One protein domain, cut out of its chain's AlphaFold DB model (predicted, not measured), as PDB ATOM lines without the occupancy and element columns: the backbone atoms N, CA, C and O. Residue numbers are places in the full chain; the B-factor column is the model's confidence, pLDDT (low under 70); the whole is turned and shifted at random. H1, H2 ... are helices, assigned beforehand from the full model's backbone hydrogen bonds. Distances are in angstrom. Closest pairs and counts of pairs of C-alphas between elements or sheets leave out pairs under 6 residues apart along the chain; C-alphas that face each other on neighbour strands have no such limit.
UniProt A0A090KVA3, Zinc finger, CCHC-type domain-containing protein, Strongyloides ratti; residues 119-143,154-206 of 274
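What this domain is: This is residues 119 to 143 and 154 to 206 of the 274 residues of the protein "Zinc finger, CCHC-type domain-containing protein" of Strongyloides ratti (UniProt A0A090KVA3). Three longer helices, H1, H2 and H4, run roughly lengthwise in an elongated group, H2 and H4 the same way but shifted along each other, and H1 opposite to both, close to each without clearly touching either. The short H3 follows H2 and packs on H4, and the loop of residues 176 to 187 folds back from H3 to the beginning of H4; residues 131 to 137, where H1 ends and the stretch after it begins, stick out. The printed part has 78 residues with four named helices, in the order H1, H2, H3, H4, and no named strand, and its class is all helix. It is compact, with a radius of gyration of the C-alphas of 12.8 A, and spans 40 by 26 by 18 A, only just elongated.

How they stand to each other: Begin at H1, residues 119 to 132, and look at Phe 125: its C-alpha is 7.5 A from that of Phe 166 in H2, residues 154 to 169, the closest C-alphas of these two helices. H1 and H2 are close but not clearly touching, at a steep tilt of 42 degrees, opposite ways. H1 is also close to but not clearly touching H4, residues 188 to 206; the closest C-alphas are those of Thr 122 and Val 192, 7.2 A apart, and the tilt is shallow, 23 degrees, opposite ways. H2 touches H4, which meets it with residues 188 to 191 alone; look for the closest C-alphas at Tyr 163 and Leu 188, 5.0 A apart, with a shallow tilt of 19 degrees, the same way. H3, residues 172 to 175, touches residues 195 to 199 of H4 alone, closest at the C-alphas of Ile 174 and Val 198, 6.1 A apart. H1 and H3 are apart. In H1, H2 and H4 every O i to N i+4 pair is within hydrogen-bond range; H3 is too short for such a pair, and its one O i to N i+3 pair is within range.

Where its parts are: Find C-alpha 119 at (-14.297, 31.167, 38.387); from there H1 runs 20.0 A to Cys 132. After the cut, find C-alpha 154 at (5.853, 49.980, 38.165), where H2 begins its 22.5 A to Gly 169. H3 runs from Pro 172 to Val 175, and H4, the longest helix, runs 27.3 A from Leu 188 to C-alpha 206 at (-13.234, 12.673, 36.577).

The domain as a whole: The two C-alphas farthest apart, those of Gly 154 and Gly 206, are 41.9 A apart. Residues 144 to 153 are not printed, and C-alphas 143 and 154 are 14.7 A apart across this cut, which falls in the link from H1 to H2. The link from H2 to H3 is tight, and that from H3 to H4 is long, with 12 residues. The mean pLDDT of the printed part is 78.4; look for values under 70 at residues 131 to 143, 154 to 155 and 205 to 206.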
ATOM      1  N   SER A 119     -13.512  29.949  38.648       92.75
ATOM      2  CA  SER A 119     -14.297  31.167  38.387       92.75
ATOM      3  C   SER A 119     -14.626  31.954  39.656       92.75
ATOM      4  O   SER A 119     -14.448  33.169  39.676       92.75
ATOM      5  N   GLU A 120     -15.067  31.278  40.719       93.38
ATOM      6  CA  GLU A 120     -15.459  31.928  41.976       93.38
ATOM      7  C   GLU A 120     -14.237  32.426  42.746       93.38
ATOM      8  O   GLU A 120     -14.223  33.556  43.233       93.38
ATOM      9  N   TYR A 121     -13.161  31.635  42.766       94.06
ATOM     10  CA  TYR A 121     -11.879  32.093  43.296       94.06
ATOM     11  C   TYR A 121     -11.375  33.335  42.548       94.06
ATOM     12  O   TYR A 121     -11.006  34.329  43.172       94.06
ATOM     13  N   THR A 122     -11.419  33.302  41.213       91.00
ATOM     14  CA  THR A 122     -11.003  34.414  40.351       91.00
ATOM     15  C   THR A 122     -11.822  35.667  40.631       91.00
ATOM     16  O   THR A 122     -11.257  36.749  40.775       91.00
ATOM     17  N   LYS A 123     -13.142  35.524  40.779       87.44
ATOM     18  CA  LYS A 123     -14.038  36.623  41.139       87.44
ATOM     19  C   LYS A 123     -13.637  37.262  42.470       87.44
ATOM     20  O   LYS A 123     -13.414  38.467  42.498       87.44
ATOM     21  N   ARG A 124     -13.450  36.471  43.533       89.31
ATOM     22  CA  ARG A 124     -13.020  36.986  44.849       89.31
ATOM     23  C   ARG A 124     -11.645  37.645  44.799       89.31
ATOM     24  O   ARG A 124     -11.424  38.657  45.458       89.31
ATOM     25  N   PHE A 125     -10.721  37.079  44.024       86.56
ATOM     26  CA  PHE A 125      -9.396  37.656  43.823       86.56
ATOM     27  C   PHE A 125      -9.493  39.042  43.166       86.56
ATOM     28  O   PHE A 125      -8.887  39.996  43.650       86.56
ATOM     29  N   TYR A 126     -10.303  39.173  42.109       80.62
ATOM     30  CA  TYR A 126     -10.569  40.461  41.470       80.62
ATOM     31  C   TYR A 126     -11.287  41.435  42.408       80.62
ATOM     32  O   TYR A 126     -10.873  42.583  42.485       80.62
ATOM     33  N   GLU A 127     -12.313  41.002  43.140       78.00
ATOM     34  CA  GLU A 127     -13.050  41.848  44.091       78.00
ATOM     35  C   GLU A 127     -12.134  42.428  45.169       78.00
ATOM     36  O   GLU A 127     -12.155  43.634  45.401       78.00
ATOM     37  N   ALA A 128     -11.276  41.608  45.775       77.50
ATOM     38  CA  ALA A 128     -10.314  42.091  46.759       77.50
ATOM     39  C   ALA A 128      -9.284  43.042  46.138       77.50
ATOM     40  O   ALA A 128      -8.945  44.066  46.720       77.50
ATOM     41  N   MET A 129      -8.813  42.744  44.927       74.94
ATOM     42  CA  MET A 129      -7.918  43.638  44.199       74.94
ATOM     43  C   MET A 129      -8.579  44.991  43.883       74.94
ATOM     44  O   MET A 129      -7.939  46.024  44.068       74.94
ATOM     45  N   TYR A 130      -9.842  45.000  43.447       70.38
ATOM     46  CA  TYR A 130     -10.607  46.223  43.188       70.38
ATOM     47  C   TYR A 130     -10.925  46.996  44.468       70.38
ATOM     48  O   TYR A 130     -10.894  48.222  44.443       70.38
ATOM     49  N   ALA A 131     -11.176  46.307  45.583       66.62
ATOM     50  CA  ALA A 131     -11.364  46.944  46.883       66.62
ATOM     51  C   ALA A 131     -10.090  47.670  47.350       66.62
ATOM     52  O   ALA A 131     -10.170  48.785  47.861       66.62
ATOM     53  N   CYS A 132      -8.911  47.079  47.127       62.28
ATOM     54  CA  CYS A 132      -7.632  47.719  47.442       62.28
ATOM     55  C   CYS A 132      -7.249  48.825  46.446       62.28
ATOM     56  O   CYS A 132      -6.471  49.715  46.790       62.28
ATOM     57  N   MET A 133      -7.733  48.753  45.201       61.12
ATOM     58  CA  MET A 133      -7.403  49.725  44.162       61.12
ATOM     59  C   MET A 133      -8.603  50.019  43.246       61.12
ATOM     60  O   MET A 133      -8.687  49.486  42.129       61.12
ATOM     61  N   PRO A 134      -9.518  50.906  43.676       53.41
ATOM     62  CA  PRO A 134     -10.567  51.421  42.809       53.41
ATOM     63  C   PRO A 134      -9.932  52.104  41.591       53.41
ATOM     64  O   PRO A 134      -9.028  52.928  41.720       53.41
ATOM     65  N   GLY A 135     -10.339  51.713  40.382       49.84
ATOM     66  CA  GLY A 135      -9.809  52.303  39.150       49.84
ATOM     67  C   GLY A 135      -8.414  51.822  38.717       49.84
ATOM     68  O   GLY A 135      -7.835  52.422  37.807       49.84
ATOM     69  N   LEU A 136      -7.869  50.737  39.286       55.91
ATOM     70  CA  LEU A 136      -6.765  50.026  38.632       55.91
ATOM     71  C   LEU A 136      -7.263  49.445  37.314       55.91
ATOM     72  O   LEU A 136      -8.187  48.626  37.285       55.91
ATOM     73  N   GLU A 137      -6.665  49.871  36.208       55.62
ATOM     74  CA  GLU A 137      -7.076  49.363  34.913       55.62
ATOM     75  C   GLU A 137      -6.852  47.856  34.819       55.62
ATOM     76  O   GLU A 137      -5.724  47.373  34.895       55.62
ATOM     77  N   LEU A 138      -7.918  47.122  34.493       50.50
ATOM     78  CA  LEU A 138      -7.810  45.724  34.089       50.50
ATOM     79  C   LEU A 138      -6.813  45.568  32.923       50.50
ATOM     80  O   LEU A 138      -6.153  44.546  32.828       50.50
ATOM     81  N   LYS A 139      -6.622  46.582  32.068       48.94
ATOM     82  CA  LYS A 139      -5.650  46.565  30.957       48.94
ATOM     83  C   LYS A 139      -4.186  46.571  31.403       48.94
ATOM     84  O   LYS A 139      -3.414  45.782  30.865       48.94
ATOM     85  N   VAL A 140      -3.834  47.327  32.446       51.59
ATOM     86  CA  VAL A 140      -2.500  47.270  33.083       51.59
ATOM     87  C   VAL A 140      -2.194  45.854  33.595       51.59
ATOM     88  O   VAL A 140      -1.039  45.439  33.662       51.59
ATOM     89  N   LEU A 141      -3.235  45.070  33.884       53.47
ATOM     90  CA  LEU A 141      -3.149  43.695  34.373       53.47
ATOM     91  C   LEU A 141      -3.246  42.624  33.272       53.47
ATOM     92  O   LEU A 141      -3.007  41.444  33.550       53.47
ATOM     93  N   THR A 142      -3.639  43.000  32.047       51.09
ATOM     94  CA  THR A 142      -4.101  42.044  31.023       51.09
ATOM     95  C   THR A 142      -3.647  42.311  29.580       51.09
ATOM     96  O   THR A 142      -3.892  41.441  28.744       51.09
ATOM     97  N   GLN A 143      -2.996  43.438  29.252       55.50
ATOM     98  CA  GLN A 143      -2.548  43.749  27.881       55.50
ATOM     99  C   GLN A 143      -1.020  43.908  27.733       55.50
ATOM    100  O   GLN A 143      -0.324  44.378  28.637       55.50
ATOM    101  N   GLY A 154       7.039  50.086  37.314       51.78
ATOM    102  CA  GLY A 154       5.853  49.980  38.165       51.78
ATOM    103  C   GLY A 154       4.837  48.937  37.687       51.78
ATOM    104  O   GLY A 154       4.383  48.114  38.483       51.78
ATOM    105  N   ASN A 155       4.505  48.890  36.395       67.06
ATOM    106  CA  ASN A 155       3.497  47.933  35.928       67.06
ATOM    107  C   ASN A 155       4.088  46.538  35.734       67.06
ATOM    108  O   ASN A 155       3.425  45.549  36.032       67.06
ATOM    109  N   LYS A 156       5.345  46.415  35.291       70.75
ATOM    110  CA  LYS A 156       6.008  45.109  35.156       70.75
ATOM    111  C   LYS A 156       6.111  44.368  36.492       70.75
ATOM    112  O   LYS A 156       5.715  43.206  36.566       70.75
ATOM    113  N   ALA A 157       6.601  45.032  37.542       72.31
ATOM    114  CA  ALA A 157       6.737  44.415  38.862       72.31
ATOM    115  C   ALA A 157       5.372  44.032  39.459       72.31
ATOM    116  O   ALA A 157       5.208  42.928  39.979       72.31
ATOM    117  N   LEU A 158       4.371  44.909  39.321       73.62
ATOM    118  CA  LEU A 158       3.008  44.642  39.782       73.62
ATOM    119  C   LEU A 158       2.374  43.453  39.046       73.62
ATOM    120  O   LEU A 158       1.807  42.576  39.693       73.62
ATOM    121  N   ARG A 159       2.511  43.379  37.714       76.62
ATOM    122  CA  ARG A 159       2.009  42.261  36.896       76.62
ATOM    123  C   ARG A 159       2.578  40.921  37.359       76.62
ATOM    124  O   ARG A 159       1.817  39.995  37.631       76.62
ATOM    125  N   GLN A 160       3.896  40.851  37.537       78.00
ATOM    126  CA  GLN A 160       4.576  39.643  38.016       78.00
ATOM    127  C   GLN A 160       4.137  39.251  39.427       78.00
ATOM    128  O   GLN A 160       3.897  38.076  39.704       78.00
ATOM    129  N   LYS A 161       4.002  40.230  40.323       79.56
ATOM    130  CA  LYS A 161       3.573  39.976  41.697       79.56
ATOM    131  C   LYS A 161       2.128  39.481  41.751       79.56
ATOM    132  O   LYS A 161       1.867  38.504  42.442       79.56
ATOM    133  N   LEU A 162       1.213  40.077  40.984       81.44
ATOM    134  CA  LEU A 162      -0.179  39.624  40.886       81.44
ATOM    135  C   LEU A 162      -0.293  38.229  40.266       81.44
ATOM    136  O   LEU A 162      -1.056  37.408  40.769       81.44
ATOM    137  N   TYR A 163       0.498  37.938  39.230       87.00
ATOM    138  CA  TYR A 163       0.612  36.594  38.664       87.00
ATOM    139  C   TYR A 163       1.023  35.581  39.741       87.00
ATOM    140  O   TYR A 163       0.362  34.558  39.918       87.00
ATOM    141  N   GLY A 164       2.083  35.887  40.496       86.38
ATOM    142  CA  GLY A 164       2.573  35.035  41.579       86.38
ATOM    143  C   GLY A 164       1.554  34.859  42.704       86.38
ATOM    144  O   GLY A 164       1.299  33.734  43.124       86.38
ATOM    145  N   ASN A 165       0.922  35.945  43.157       86.19
ATOM    146  CA  ASN A 165      -0.118  35.911  44.187       86.19
ATOM    147  C   ASN A 165      -1.296  35.027  43.755       86.19
ATOM    148  O   ASN A 165      -1.718  34.157  44.513       86.19
ATOM    149  N   PHE A 166      -1.778  35.195  42.518       89.25
ATOM    150  CA  PHE A 166      -2.868  34.385  41.979       89.25
ATOM    151  C   PHE A 166      -2.485  32.903  41.898       89.25
ATOM    152  O   PHE A 166      -3.254  32.048  42.339       89.25
ATOM    153  N   MET A 167      -1.287  32.598  41.385       90.38
ATOM    154  CA  MET A 167      -0.769  31.231  41.272       90.38
ATOM    155  C   MET A 167      -0.609  30.565  42.644       90.38
ATOM    156  O   MET A 167      -1.004  29.416  42.815       90.38
ATOM    157  N   ASN A 168      -0.111  31.301  43.639       89.56
ATOM    158  CA  ASN A 168       0.029  30.835  45.021       89.56
ATOM    159  C   ASN A 168      -1.318  30.631  45.729       89.56
ATOM    160  O   ASN A 168      -1.380  29.926  46.741       89.56
ATOM    161  N   GLY A 169      -2.377  31.292  45.261       91.12
ATOM    162  CA  GLY A 169      -3.723  31.156  45.803       91.12
ATOM    163  C   GLY A 169      -4.492  29.947  45.258       91.12
ATOM    164  O   GLY A 169      -5.378  29.444  45.944       91.12
ATOM    165  N   LEU A 170      -4.148  29.445  44.069       94.50
ATOM    166  CA  LEU A 170      -4.807  28.294  43.437       94.50
ATOM    167  C   LEU A 170      -4.551  26.969  44.172       94.50
ATOM    168  O   LEU A 170      -3.542  26.786  44.854       94.50
ATOM    169  N   LEU A 171      -5.448  25.996  43.972       95.12
ATOM    170  CA  LEU A 171      -5.266  24.640  44.493       95.12
ATOM    171  C   LEU A 171      -4.033  23.955  43.866       95.12
ATOM    172  O   LEU A 171      -3.869  24.012  42.642       95.12
ATOM    173  N   PRO A 172      -3.231  23.199  44.646       92.50
ATOM    174  CA  PRO A 172      -2.047  22.498  44.133       92.50
ATOM    175  C   PRO A 172      -2.342  21.595  42.930       92.50
ATOM    176  O   PRO A 172      -1.605  21.595  41.947       92.50
ATOM    177  N   SER A 173      -3.490  20.906  42.947       90.81
ATOM    178  CA  SER A 173      -3.928  20.024  41.859       90.81
ATOM    179  C   SER A 173      -4.070  20.731  40.509       90.81
ATOM    180  O   SER A 173      -3.960  20.068  39.471       90.81
ATOM    181  N   ILE A 174      -4.342  22.040  40.530       92.06
ATOM    182  CA  ILE A 174      -4.407  22.914  39.359       92.06
ATOM    183  C   ILE A 174      -3.005  23.447  39.046       92.06
ATOM    184  O   ILE A 174      -2.539  23.259  37.925       92.06
ATOM    185  N   VAL A 175      -2.309  24.037  40.026       90.88
ATOM    186  CA  VAL A 175      -0.986  24.670  39.841       90.88
ATOM    187  C   VAL A 175       0.026  23.724  39.193       90.88
ATOM    188  O   VAL A 175       0.692  24.108  38.237       90.88
ATOM    189  N   GLU A 176       0.084  22.465  39.629       88.12
ATOM    190  CA  GLU A 176       0.993  21.441  39.085       88.12
ATOM    191  C   GLU A 176       0.813  21.160  37.583       88.12
ATOM    192  O   GLU A 176       1.690  20.579  36.947       88.12
ATOM    193  N   LYS A 177      -0.345  21.508  37.016       86.88
ATOM    194  CA  LYS A 177      -0.703  21.238  35.614       86.88
ATOM    195  C   LYS A 177      -0.696  22.500  34.756       86.88
ATOM    196  O   LYS A 177      -0.940  22.401  33.553       86.88
ATOM    197  N   ILE A 178      -0.423  23.665  35.345       84.94
ATOM    198  CA  ILE A 178      -0.301  24.924  34.614       84.94
ATOM    199  C   ILE A 178       1.038  24.943  33.853       84.94
ATOM    200  O   ILE A 178       2.087  24.718  34.460       84.94
ATOM    201  N   PRO A 179       1.043  25.206  32.530       84.00
ATOM    202  CA  PRO A 179       2.277  25.319  31.758       84.00
ATOM    203  C   PRO A 179       3.153  26.483  32.233       84.00
ATOM    204  O   PRO A 179       2.669  27.592  32.449       84.00
ATOM    205  N   LEU A 180       4.463  26.254  32.323       81.25
ATOM    206  CA  LEU A 180       5.417  27.327  32.594       81.25
ATOM    207  C   LEU A 180       5.497  28.278  31.395       81.25
ATOM    208  O   LEU A 180       5.688  27.844  30.257       81.25
ATOM    209  N   VAL A 181       5.396  29.577  31.666       79.25
ATOM    210  CA  VAL A 181       5.525  30.648  30.672       79.25
ATOM    211  C   VAL A 181       6.662  31.602  31.052       79.25
ATOM    212  O   VAL A 181       6.949  31.769  32.244       79.25
ATOM    213  N   PRO A 182       7.341  32.228  30.068       77.94
ATOM    214  CA  PRO A 182       8.399  33.192  30.349       77.94
ATOM    215  C   PRO A 182       7.860  34.387  31.142       77.94
ATOM    216  O   PRO A 182       6.688  34.736  31.048       77.94
ATOM    217  N   VAL A 183       8.745  35.061  31.881       74.31
ATOM    218  CA  VAL A 183       8.406  36.223  32.726       74.31
ATOM    219  C   VAL A 183       7.747  37.362  31.937       74.31
ATOM    220  O   VAL A 183       6.932  38.109  32.473       74.31
ATOM    221  N   SER A 184       8.055  37.478  30.643       74.88
ATOM    222  CA  SER A 184       7.403  38.418  29.724       74.88
ATOM    223  C   SER A 184       5.910  38.144  29.509       74.88
ATOM    224  O   SER A 184       5.218  39.012  28.996       74.88
ATOM    225  N   GLN A 185       5.418  36.966  29.901       76.75
ATOM    226  CA  GLN A 185       4.026  36.530  29.791       76.75
ATOM    227  C   GLN A 185       3.318  36.422  31.151       76.75
ATOM    228  O   GLN A 185       2.212  35.877  31.215       76.75
ATOM    229  N   HIS A 186       3.928  36.914  32.238       82.50
ATOM    230  CA  HIS A 186       3.358  36.883  33.595       82.50
ATOM    231  C   HIS A 186       2.260  37.938  33.769       82.50
ATOM    232  O   HIS A 186       2.386  38.894  34.531       82.50
ATOM    233  N   TYR A 187       1.170  37.748  33.031       80.25
ATOM    234  CA  TYR A 187      -0.040  38.558  33.080       80.25
ATOM    235  C   TYR A 187      -1.131  37.826  33.853       80.25
ATOM    236  O   TYR A 187      -1.301  36.614  33.695       80.25
ATOM    237  N   LEU A 188      -1.920  38.562  34.638       82.31
ATOM    238  CA  LEU A 188      -3.003  37.978  35.430       82.31
ATOM    239  C   LEU A 188      -4.032  37.265  34.533       82.31
ATOM    240  O   LEU A 188      -4.479  36.169  34.851       82.31
ATOM    241  N   LYS A 189      -4.334  37.833  33.359       82.56
ATOM    242  CA  LYS A 189      -5.205  37.193  32.358       82.56
ATOM    243  C   LYS A 189      -4.696  35.816  31.935       82.56
ATOM    244  O   LYS A 189      -5.467  34.864  31.908       82.56
ATOM    245  N   ASN A 190      -3.400  35.712  31.645       84.69
ATOM    246  CA  ASN A 190      -2.809  34.473  31.151       84.69
ATOM    247  C   ASN A 190      -2.930  33.356  32.191       84.69
ATOM    248  O   ASN A 190      -3.337  32.248  31.848       84.69
ATOM    249  N   ILE A 191      -2.620  33.643  33.461       88.75
ATOM    250  CA  ILE A 191      -2.725  32.632  34.522       88.75
ATOM    251  C   ILE A 191      -4.180  32.247  34.813       88.75
ATOM    252  O   ILE A 191      -4.457  31.070  35.038       88.75
ATOM    253  N   VAL A 192      -5.122  33.194  34.738       90.12
ATOM    254  CA  VAL A 192      -6.563  32.924  34.876       90.12
ATOM    255  C   VAL A 192      -7.046  31.977  33.771       90.12
ATOM    256  O   VAL A 192      -7.651  30.943  34.059       90.12
ATOM    257  N   GLU A 193      -6.731  32.268  32.506       87.69
ATOM    258  CA  GLU A 193      -7.112  31.428  31.360       87.69
ATOM    259  C   GLU A 193      -6.488  30.024  31.435       87.69
ATOM    260  O   GLU A 193      -7.155  29.014  31.168       87.69
ATOM    261  N   GLN A 194      -5.221  29.936  31.854       89.25
ATOM    262  CA  GLN A 194      -4.540  28.660  32.075       89.25
ATOM    263  C   GLN A 194      -5.192  27.854  33.205       89.25
ATOM    264  O   GLN A 194      -5.445  26.660  33.032       89.25
ATOM    265  N   ALA A 195      -5.519  28.490  34.332       93.06
ATOM    266  CA  ALA A 195      -6.170  27.836  35.464       93.06
ATOM    267  C   ALA A 195      -7.555  27.286  35.088       93.06
ATOM    268  O   ALA A 195      -7.865  26.138  35.413       93.06
ATOM    269  N   HIS A 196      -8.357  28.049  34.337       92.12
ATOM    270  CA  HIS A 196      -9.641  27.579  33.807       92.12
ATOM    271  C   HIS A 196      -9.487  26.370  32.881       92.12
ATOM    272  O   HIS A 196     -10.228  25.391  32.997       92.12
ATOM    273  N   THR A 197      -8.501  26.417  31.986       89.62
ATOM    274  CA  THR A 197      -8.205  25.316  31.062       89.62
ATOM    275  C   THR A 197      -7.842  24.042  31.825       89.62
ATOM    276  O   THR A 197      -8.381  22.968  31.547       89.62
ATOM    277  N   VAL A 198      -6.968  24.155  32.827       89.44
ATOM    278  CA  VAL A 198      -6.559  23.030  33.674       89.44
ATOM    279  C   VAL A 198      -7.733  22.482  34.485       89.44
ATOM    280  O   VAL A 198      -7.910  21.266  34.553       89.44
ATOM    281  N   GLU A 199      -8.555  23.346  35.076       93.56
ATOM    282  CA  GLU A 199      -9.730  22.915  35.831       93.56
ATOM    283  C   GLU A 199     -10.697  22.106  34.955       93.56
ATOM    284  O   GLU A 199     -11.146  21.031  35.361       93.56
ATOM    285  N   ALA A 200     -10.971  22.573  33.733       88.00
ATOM    286  CA  ALA A 200     -11.796  21.840  32.777       88.00
ATOM    287  C   ALA A 200     -11.191  20.460  32.457       88.00
ATOM    288  O   ALA A 200     -11.898  19.450  32.475       88.00
ATOM    289  N   MET A 201      -9.873  20.382  32.243       86.56
ATOM    290  CA  MET A 201      -9.178  19.108  32.012       86.56
ATOM    291  C   MET A 201      -9.296  18.141  33.200       86.56
ATOM    292  O   MET A 201      -9.459  16.936  32.994       86.56
ATOM    293  N   ILE A 202      -9.230  18.642  34.438       86.25
ATOM    294  CA  ILE A 202      -9.391  17.831  35.654       86.25
ATOM    295  C   ILE A 202     -10.833  17.322  35.770       86.25
ATOM    296  O   ILE A 202     -11.037  16.124  35.978       86.25
ATOM    297  N   LYS A 203     -11.829  18.196  35.571       83.38
ATOM    298  CA  LYS A 203     -13.258  17.842  35.621       83.38
ATOM    299  C   LYS A 203     -13.613  16.770  34.586       83.38
ATOM    300  O   LYS A 203     -14.259  15.783  34.927       83.38
ATOM    301  N   HIS A 204     -13.121  16.895  33.354       71.62
ATOM    302  CA  HIS A 204     -13.367  15.903  32.302       71.62
ATOM    303  C   HIS A 204     -12.597  14.586  32.494       71.62
ATOM    304  O   HIS A 204     -13.069  13.541  32.048       71.62
ATOM    305  N   ARG A 205     -11.462  14.584  33.212       61.34
ATOM    306  CA  ARG A 205     -10.810  13.334  33.654       61.34
ATOM    307  C   ARG A 205     -11.629  12.574  34.697       61.34
ATOM    308  O   ARG A 205     -11.577  11.350  34.699       61.34
ATOM    309  N   GLY A 206     -12.382  13.278  35.546       47.97
ATOM    310  CA  GLY A 206     -13.234  12.673  36.577       47.97
ATOM    311  C   GLY A 206     -14.431  11.884  36.035       47.97
ATOM    312  O   GLY A 206     -14.960  11.036  36.743       47.97
TER     313      GLY A 206